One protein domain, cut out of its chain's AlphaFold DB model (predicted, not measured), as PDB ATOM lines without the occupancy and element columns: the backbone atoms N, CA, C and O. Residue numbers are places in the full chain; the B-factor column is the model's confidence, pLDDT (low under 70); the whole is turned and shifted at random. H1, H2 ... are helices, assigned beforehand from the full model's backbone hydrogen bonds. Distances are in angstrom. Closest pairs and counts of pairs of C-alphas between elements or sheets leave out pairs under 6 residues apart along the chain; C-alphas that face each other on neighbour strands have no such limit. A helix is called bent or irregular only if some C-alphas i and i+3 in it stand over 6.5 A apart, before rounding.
ATOM      1  N   LYS A  88     229.451 209.965 299.692       79.81
ATOM      2  CA  LYS A  88     230.884 210.048 300.026       79.81
ATOM      3  C   LYS A  88     231.200 209.549 301.443       79.81
ATOM      4  O   LYS A  88     232.282 209.007 301.669       79.81
ATOM      5  N   SER A  89     230.284 209.707 302.404       85.38
ATOM      6  CA  SER A  89     230.456 209.128 303.745       85.38
ATOM      7  C   SER A  89     230.220 207.611 303.770       85.38
ATOM      8  O   SER A  89     230.950 206.904 304.468       85.38
ATOM      9  N   LEU A  90     229.282 207.094 302.967       89.38
ATOM     10  CA  LEU A  90     229.074 205.654 302.772       89.38
ATOM     11  C   LEU A  90     230.242 204.984 302.032       89.38
ATOM     12  O   LEU A  90     230.658 203.900 302.433       89.38
ATOM     13  N   ASP A  91     230.827 205.631 301.022       83.31
ATOM     14  CA  ASP A  91     231.998 205.119 300.298       83.31
ATOM     15  C   ASP A  91     233.221 205.000 301.215       83.31
ATOM     16  O   ASP A  91     233.923 203.988 301.205       83.31
ATOM     17  N   MET A  92     233.439 205.995 302.079       80.44
ATOM     18  CA  MET A  92     234.519 205.976 303.069       80.44
ATOM     19  C   MET A  92     234.295 204.897 304.145       80.44
ATOM     20  O   MET A  92     235.246 204.231 304.568       80.44
ATOM     21  N   LEU A  93     233.040 204.653 304.547       89.31
ATOM     22  CA  LEU A  93     232.674 203.528 305.415       89.31
ATOM     23  C   LEU A  93     232.922 202.179 304.722       89.31
ATOM     24  O   LEU A  93     233.548 201.297 305.317       89.31
ATOM     25  N   ARG A  94     232.497 202.031 303.459       93.12
ATOM     26  CA  ARG A  94     232.741 200.839 302.635       93.12
ATOM     27  C   ARG A  94     234.235 200.557 302.545       93.12
ATOM     28  O   ARG A  94     234.646 199.457 302.889       93.12
ATOM     29  N   GLN A  95     235.048 201.541 302.159       88.19
ATOM     30  CA  GLN A  95     236.501 201.392 302.035       88.19
ATOM     31  C   GLN A  95     237.159 200.961 303.357       88.19
ATOM     32  O   GLN A  95     238.057 200.121 303.350       88.19
ATOM     33  N   THR A  96     236.672 201.475 304.491       89.69
ATOM     34  CA  THR A  96     237.165 201.112 305.831       89.69
ATOM     35  C   THR A  96     236.825 199.664 306.211       89.69
ATOM     36  O   THR A  96     237.635 198.985 306.838       89.69
ATOM     37  N   ILE A  97     235.638 199.174 305.839       91.25
ATOM     38  CA  ILE A  97     235.161 197.818 306.166       91.25
ATOM     39  C   ILE A  97     235.644 196.771 305.144       91.25
ATOM     40  O   ILE A  97     235.790 195.596 305.489       91.25
ATOM     41  N   GLN A  98     235.941 197.185 303.908       89.25
ATOM     42  CA  GLN A  98     236.244 196.300 302.780       89.25
ATOM     43  C   GLN A  98     237.369 195.307 303.085       89.25
ATOM     44  O   GLN A  98     237.227 194.136 302.762       89.25
ATOM     45  N   SER A  99     238.457 195.723 303.741       86.88
ATOM     46  CA  SER A  99     239.582 194.828 304.057       86.88
ATOM     47  C   SER A  99     239.213 193.721 305.054       86.88
ATOM     48  O   SER A  99     239.685 192.591 304.924       86.88
ATOM     49  N   ALA A 100     238.337 194.011 306.022       88.00
ATOM     50  CA  ALA A 100     237.841 193.021 306.973       88.00
ATOM     51  C   ALA A 100     236.893 192.022 306.293       88.00
ATOM     52  O   ALA A 100     237.060 190.816 306.467       88.00
ATOM     53  N   VAL A 101     235.963 192.521 305.471       90.94
ATOM     54  CA  VAL A 101     235.000 191.696 304.723       90.94
ATOM     55  C   VAL A 101     235.695 190.840 303.666       90.94
ATOM     56  O   VAL A 101     235.438 189.644 303.603       90.94
ATOM     57  N   THR A 102     236.627 191.400 302.889       90.06
ATOM     58  CA  THR A 102     237.435 190.640 301.920       90.06
ATOM     59  C   THR A 102     238.173 189.493 302.614       90.06
ATOM     60  O   THR A 102     238.081 188.360 302.158       90.06
ATOM     61  N   ARG A 103     238.793 189.734 303.779       88.75
ATOM     62  CA  ARG A 103     239.476 188.682 304.551       88.75
ATOM     63  C   ARG A 103     238.535 187.573 305.039       88.75
ATOM     64  O   ARG A 103     238.947 186.417 305.080       88.75
ATOM     65  N   GLU A 104     237.304 187.892 305.436       92.69
ATOM     66  CA  GLU A 104     236.311 186.875 305.818       92.69
ATOM     67  C   GLU A 104     235.813 186.084 304.600       92.69
ATOM     68  O   GLU A 104     235.746 184.856 304.658       92.69
ATOM     69  N   ILE A 105     235.562 186.759 303.473       87.94
ATOM     70  CA  ILE A 105     235.219 186.124 302.192       87.94
ATOM     71  C   ILE A 105     236.333 185.163 301.757       87.94
ATOM     72  O   ILE A 105     236.049 184.010 301.448       87.94
ATOM     73  N   ASP A 106     237.597 185.589 301.792       83.88
ATOM     74  CA  ASP A 106     238.732 184.754 301.390       83.88
ATOM     75  C   ASP A 106     238.917 183.544 302.325       83.88
ATOM     76  O   ASP A 106     239.265 182.459 301.861       83.88
ATOM     77  N   GLN A 107     238.603 183.663 303.624       88.62
ATOM     78  CA  GLN A 107     238.571 182.510 304.538       88.62
ATOM     79  C   GLN A 107     237.443 181.519 304.215       88.62
ATOM     80  O   GLN A 107     237.650 180.308 304.325       88.62
ATOM     81  N   VAL A 108     236.258 182.001 303.830       90.19
ATOM     82  CA  VAL A 108     235.139 181.141 303.409       90.19
ATOM     83  C   VAL A 108     235.465 180.446 302.087       90.19
ATOM     84  O   VAL A 108     235.311 179.228 301.992       90.19
ATOM     85  N   ILE A 109     235.989 181.187 301.104       84.38
ATOM     86  CA  ILE A 109     236.437 180.647 299.814       84.38
ATOM     87  C   ILE A 109     237.529 179.598 300.035       84.38
ATOM     88  O   ILE A 109     237.393 178.487 299.532       84.38
ATOM     89  N   LYS A 110     238.557 179.886 300.846       84.62
ATOM     90  CA  LYS A 110     239.634 178.931 301.153       84.62
ATOM     91  C   LYS A 110     239.104 177.631 301.765       84.62
ATOM     92  O   LYS A 110     239.440 176.556 301.280       84.62
ATOM     93  N   LYS A 111     238.207 177.712 302.757       88.25
ATOM     94  CA  LYS A 111     237.569 176.520 303.350       88.25
ATOM     95  C   LYS A 111     236.751 175.717 302.338       88.25
ATOM     96  O   LYS A 111     236.733 174.492 302.409       88.25
ATOM     97  N   TYR A 112     236.057 176.386 301.417       87.25
ATOM     98  CA  TYR A 112     235.284 175.712 300.372       87.25
ATOM     99  C   TYR A 112     236.198 175.055 299.325       87.25
ATOM    100  O   TYR A 112     235.941 173.928 298.900       87.25
ATOM    101  N   LEU A 113     237.293 175.725 298.958       82.31
ATOM    102  CA  LEU A 113     238.320 175.202 298.060       82.31
ATOM    103  C   LEU A 113     238.958 173.931 298.615       82.31
ATOM    104  O   LEU A 113     238.901 172.893 297.964       82.31
ATOM    105  N   GLU A 114     239.490 173.991 299.836       83.31
ATOM    106  CA  GLU A 114     240.129 172.853 300.506       83.31
ATOM    107  C   GLU A 114     239.162 171.673 300.691       83.31
ATOM    108  O   GLU A 114     239.554 170.522 300.522       83.31
ATOM    109  N   LYS A 115     237.885 171.943 301.004       85.12
ATOM    110  CA  LYS A 115     236.898 170.893 301.295       85.12
ATOM    111  C   LYS A 115     236.289 170.231 300.055       85.12
ATOM    112  O   LYS A 115     235.948 169.054 300.129       85.12
ATOM    113  N   PHE A 116     236.099 170.965 298.956       84.44
ATOM    114  CA  PHE A 116     235.341 170.475 297.795       84.44
ATOM    115  C   PHE A 116     236.119 170.527 296.480       84.44
ATOM    116  O   PHE A 116     236.079 169.559 295.723       84.44
ATOM    117  N   PHE A 117     236.849 171.611 296.204       83.00
ATOM    118  CA  PHE A 117     237.591 171.731 294.947       83.00
ATOM    119  C   PHE A 117     238.890 170.925 294.949       83.00
ATOM    120  O   PHE A 117     239.149 170.258 293.959       83.00
ATOM    121  N   VAL A 118     239.675 170.913 296.031       82.38
ATOM    122  CA  VAL A 118     240.922 170.123 296.085       82.38
ATOM    123  C   VAL A 118     240.654 168.621 295.864       82.38
ATOM    124  O   VAL A 118     241.309 168.040 294.999       82.38
ATOM    125  N   PRO A 119     239.653 167.981 296.511       84.75
ATOM    126  CA  PRO A 119     239.276 166.606 296.177       84.75
ATOM    127  C   PRO A 119     238.803 166.429 294.727       84.75
ATOM    128  O   PRO A 119     239.159 165.443 294.091       84.75
ATOM    129  N   ALA A 120     238.033 167.376 294.178       84.31
ATOM    130  CA  ALA A 120     237.555 167.297 292.797       84.31
ATOM    131  C   ALA A 120     238.697 167.421 291.769       84.31
ATOM    132  O   ALA A 120     238.750 166.643 290.822       84.31
ATOM    133  N   VAL A 121     239.634 168.348 291.980       83.38
ATOM    134  CA  VAL A 121     240.824 168.548 291.138       83.38
ATOM    135  C   VAL A 121     241.747 167.339 291.208       83.38
ATOM    136  O   VAL A 121     242.186 166.856 290.168       83.38
ATOM    137  N   ASN A 122     241.977 166.790 292.403       83.81
ATOM    138  CA  ASN A 122     242.746 165.558 292.556       83.81
ATOM    139  C   ASN A 122     242.061 164.385 291.840       83.81
ATOM    140  O   ASN A 122     242.731 163.638 291.137       83.81
ATOM    141  N   ASN A 123     240.733 164.253 291.931       87.56
ATOM    142  CA  ASN A 123     239.996 163.232 291.183       87.56
ATOM    143  C   ASN A 123     240.121 163.415 289.661       87.56
ATOM    144  O   ASN A 123     240.248 162.422 288.952       87.56
ATOM    145  N   ILE A 124     240.111 164.649 289.148       85.19
ATOM    146  CA  ILE A 124     240.322 164.924 287.716       85.19
ATOM    147  C   ILE A 124     241.746 164.516 287.310       85.19
ATOM    148  O   ILE A 124     241.899 163.700 286.404       85.19
ATOM    149  N   ARG A 125     242.771 164.969 288.045       86.06
ATOM    150  CA  ARG A 125     244.182 164.619 287.798       86.06
ATOM    151  C   ARG A 125     244.452 163.115 287.851       86.06
ATOM    152  O   ARG A 125     245.153 162.590 286.993       86.06
ATOM    153  N   LEU A 126     243.829 162.398 288.787       83.94
ATOM    154  CA  LEU A 126     243.932 160.937 288.894       83.94
ATOM    155  C   LEU A 126     243.313 160.181 287.703       83.94
ATOM    156  O   LEU A 126     243.688 159.035 287.471       83.94
ATOM    157  N   ASN A 127     242.376 160.785 286.962       85.69
ATOM    158  CA  ASN A 127     241.735 160.159 285.796       85.69
ATOM    159  C   ASN A 127     242.296 160.646 284.447       85.69
ATOM    160  O   ASN A 127     242.207 159.915 283.463       85.69
ATOM    161  N   LEU A 128     242.837 161.868 284.381       81.88
ATOM    162  CA  LEU A 128     243.235 162.548 283.136       81.88
ATOM    163  C   LEU A 128     244.725 162.942 283.083       81.88
ATOM    164  O   LEU A 128     245.166 163.509 282.087       81.88
ATOM    165  N   GLY A 129     245.505 162.629 284.122       82.50
ATOM    166  CA  GLY A 129     246.926 162.973 284.241       82.50
ATOM    167  C   GLY A 129     247.167 164.280 285.004       82.50
ATOM    168  O   GLY A 129     246.280 165.128 285.120       82.50
ATOM    169  N   ASP A 130     248.375 164.453 285.540       73.69
ATOM    170  CA  ASP A 130     248.689 165.565 286.448       73.69
ATOM    171  C   ASP A 130     248.592 166.958 285.805       73.69
ATOM    172  O   ASP A 130     248.169 167.901 286.474       73.69
ATOM    173  N   GLU A 131     248.860 167.064 284.501       73.69
ATOM    174  CA  GLU A 131     248.763 168.308 283.718       73.69
ATOM    175  C   GLU A 131     247.318 168.714 283.358       73.69
ATOM    176  O   GLU A 131     247.095 169.751 282.739       73.69
ATOM    177  N   SER A 132     246.309 167.914 283.723       75.62
ATOM    178  CA  SER A 132     244.916 168.136 283.286       75.62
ATOM    179  C   SER A 132     244.206 169.337 283.929       75.62
ATOM    180  O   SER A 132     243.136 169.722 283.456       75.62
ATOM    181  N   VAL A 133     244.761 169.929 284.997       76.12
ATOM    182  CA  VAL A 133     244.198 171.116 285.668       76.12
ATOM    183  C   VAL A 133     245.309 172.045 286.166       76.12
ATOM    184  O   VAL A 133     245.917 171.795 287.207       76.12
ATOM    185  N   SER A 134     245.520 173.163 285.469       72.31
ATOM    186  CA  SER A 134     246.441 174.229 285.890       72.31
ATOM    187  C   SER A 134     245.806 175.167 286.929       72.31
ATOM    188  O   SER A 134     244.597 175.424 286.907       72.31
ATOM    189  N   GLU A 135     246.619 175.743 287.820       68.31
ATOM    190  CA  GLU A 135     246.150 176.633 288.898       68.31
ATOM    191  C   GLU A 135     245.413 177.884 288.367       68.31
ATOM    192  O   GLU A 135     244.386 178.291 288.920       68.31
ATOM    193  N   ASP A 136     245.849 178.425 287.226       69.75
ATOM    194  CA  ASP A 136     245.227 179.579 286.557       69.75
ATOM    195  C   ASP A 136     243.777 179.323 286.109       69.75
ATOM    196  O   ASP A 136     242.932 180.227 286.114       69.75
ATOM    197  N   GLN A 137     243.442 178.079 285.761       68.62
ATOM    198  CA  GLN A 137     242.095 177.697 285.328       68.62
ATOM    199  C   GLN A 137     241.120 177.643 286.520       68.62
ATOM    200  O   GLN A 137     239.943 178.012 286.405       68.62
ATOM    201  N   LEU A 138     241.630 177.277 287.701       69.38
ATOM    202  CA  LEU A 138     240.903 177.343 288.970       69.38
ATOM    203  C   LEU A 138     240.710 178.798 289.418       69.38
ATOM    204  O   LEU A 138     239.583 179.195 289.721       69.38
ATOM    205  N   GLN A 139     241.770 179.613 289.374       66.19
ATOM    206  CA  GLN A 139     241.714 181.061 289.633       66.19
ATOM    207  C   GLN A 139     240.655 181.742 288.747       66.19
ATOM    208  O   GLN A 139     239.803 182.487 289.239       66.19
ATOM    209  N   SER A 140     240.638 181.420 287.450       66.81
ATOM    210  CA  SER A 140     239.676 181.951 286.473       66.81
ATOM    211  C   SER A 140     238.228 181.579 286.808       66.81
ATOM    212  O   SER A 140     237.342 182.437 286.798       66.81
ATOM    213  N   THR A 141     237.986 180.320 287.187       68.94
ATOM    214  CA  THR A 141     236.656 179.828 287.593       68.94
ATOM    215  C   THR A 141     236.144 180.534 288.857       68.94
ATOM    216  O   THR A 141     234.958 180.862 288.963       68.94
ATOM    217  N   LEU A 142     237.035 180.834 289.804       64.81
ATOM    218  CA  LEU A 142     236.702 181.560 291.033       64.81
ATOM    219  C   LEU A 142     236.410 183.040 290.776       64.81
ATOM    220  O   LEU A 142     235.438 183.571 291.313       64.81
ATOM    221  N   GLN A 143     237.201 183.702 289.929       63.47
ATOM    222  CA  GLN A 143     236.957 185.091 289.524       63.47
ATOM    223  C   GLN A 143     235.630 185.236 288.766       63.47
ATOM    224  O   GLN A 143     234.898 186.202 288.986       63.47
ATOM    225  N   TYR A 144     235.280 184.254 287.929       59.78
ATOM    226  CA  TYR A 144     233.970 184.171 287.283       59.78
ATOM    227  C   TYR A 144     232.839 184.082 288.323       59.78
ATOM    228  O   TYR A 144     231.948 184.930 288.341       59.78
ATOM    229  N   LYS A 145     232.931 183.149 289.283       61.91
ATOM    230  CA  LYS A 145     231.936 183.008 290.366       61.91
ATOM    231  C   LYS A 145     231.827 184.236 291.277       61.91
ATOM    232  O   LYS A 145     230.744 184.519 291.789       61.91
ATOM    233  N   ARG A 146     232.915 184.988 291.462       55.97
ATOM    234  CA  ARG A 146     232.912 186.258 292.207       55.97
ATOM    235  C   ARG A 146     232.093 187.322 291.466       55.97
ATOM    236  O   ARG A 146     231.216 187.929 292.075       55.97
ATOM    237  N   LYS A 147     232.301 187.468 290.152       52.09
ATOM    238  CA  LYS A 147     231.542 188.390 289.285       52.09
ATOM    239  C   LYS A 147     230.057 188.019 289.166       52.09
ATOM    240  O   LYS A 147     229.219 188.914 289.222       52.09
ATOM    241  N   ASP A 148     229.721 186.726 289.088       50.09
ATOM    242  CA  ASP A 148     228.326 186.241 289.116       50.09
ATOM    243  C   ASP A 148     227.566 186.768 290.353       50.09
ATOM    244  O   ASP A 148     226.417 187.204 290.257       50.09
ATOM    245  N   SER A 149     228.215 186.760 291.525       50.41
ATOM    246  CA  SER A 149     227.574 187.147 292.789       50.41
ATOM    247  C   SER A 149     227.210 188.638 292.859       50.41
ATOM    248  O   SER A 149     226.130 188.992 293.340       50.41
ATOM    249  N   GLU A 150     228.045 189.524 292.309       49.88
ATOM    250  CA  GLU A 150     227.780 190.970 292.282       49.88
ATOM    251  C   GLU A 150     226.516 191.290 291.460       49.88
ATOM    252  O   GLU A 150     225.696 192.116 291.870       49.88
ATOM    253  N   ILE A 151     226.289 190.551 290.367       50.41
ATOM    254  CA  ILE A 151     225.108 190.682 289.499       50.41
ATOM    255  C   ILE A 151     223.816 190.249 290.220       50.41
ATOM    256  O   ILE A 151     222.786 190.916 290.075       50.41
ATOM    257  N   GLU A 152     223.840 189.171 291.015       42.25
ATOM    258  CA  GLU A 152     222.663 188.740 291.794       42.25
ATOM    259  C   GLU A 152     222.342 189.716 292.941       42.25
ATOM    260  O   GLU A 152     221.170 190.035 293.173       42.25
ATOM    261  N   THR A 153     223.364 190.269 293.607       48.50
ATOM    262  CA  THR A 153     223.156 191.252 294.690       48.50
ATOM    263  C   THR A 153     222.492 192.540 294.185       48.50
ATOM    264  O   THR A 153     221.606 193.089 294.847       48.50
ATOM    265  N   ASP A 154     222.866 193.010 292.990       41.62
ATOM    266  CA  ASP A 154     222.348 194.251 292.398       41.62
ATOM    267  C   ASP A 154     220.864 194.140 291.969       41.62
ATOM    268  O   ASP A 154     220.102 195.112 292.036       41.62
ATOM    269  N   LEU A 155     220.403 192.930 291.622       48.41
ATOM    270  CA  LEU A 155     218.981 192.630 291.393       48.41
ATOM    271  C   LEU A 155     218.158 192.693 292.693       48.41
ATOM    272  O   LEU A 155     217.042 193.220 292.691       48.41
TER     273      LEU A 155
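AT A GLANCE: This is residues 88 to 155 of the 581 residues of the protein "DNTTIP1_dimer domain-containing protein" of Bombyx mori (UniProt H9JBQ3). One long helix, H1, is bent and kinked like a shallow bow and makes the full length of the model; a second helix, H2, folds back from its far end on a slant and stays near it without close packing. Residues 88 to 108 at one end of H1 and residues 143 to 155 of H2 stick out free, and the 34 residues without these stretches make a smaller body spanning 26 by 18 by 9 A. The printed part has 68 residues with two named helices, H1 then H2, and no named strand; the class is all helix. It is only just loose, close to extended, with a radius of gyration of the C-alphas of 16.2 A and spans of 53 by 23 by 18 A.

IN THESE COORDINATES: H1, residues 88 to 128, was assigned as one helix by its hydrogen bonds but is bent: C-alphas 96 and 99 are 7.0 A apart. Its arm H1b, residues 99 to 128, is 38.6 A long and ends at C-alpha 128, (243.235, 162.548, 283.136). The arm H1a, residues 88 to 96, begins at C-alpha 88, (230.884, 210.048, 300.026). H2, residues 135 to 155, is 31.6 A long and ends at C-alpha 155, (218.981, 192.630, 291.393).

HOW THE PARTS SIT: H1b has a kink of 41 degrees near residue 113 and is irregular, with C-alphas 115 and 118 6.6 A apart. H1a stands to H1b at a steep tilt of 52 degrees. H1b and H2 are near each other, with 6 pairs of C-alphas within 10 A. H1a and H2 are apart. Every O i to N i+4 pair is within hydrogen-bond range in H1a, against 24 of 26 in H1b and 15 of 17 in H2.

THE WHOLE: The C-alphas farthest apart, those of Ser 89 and Asn 127, are 53.4 A from each other. The printed part has no cut, and the link from H1 to H2, 6 residues, is short. Mean pLDDT of the printed part is 76.6; residues 135 to 155 are under 70.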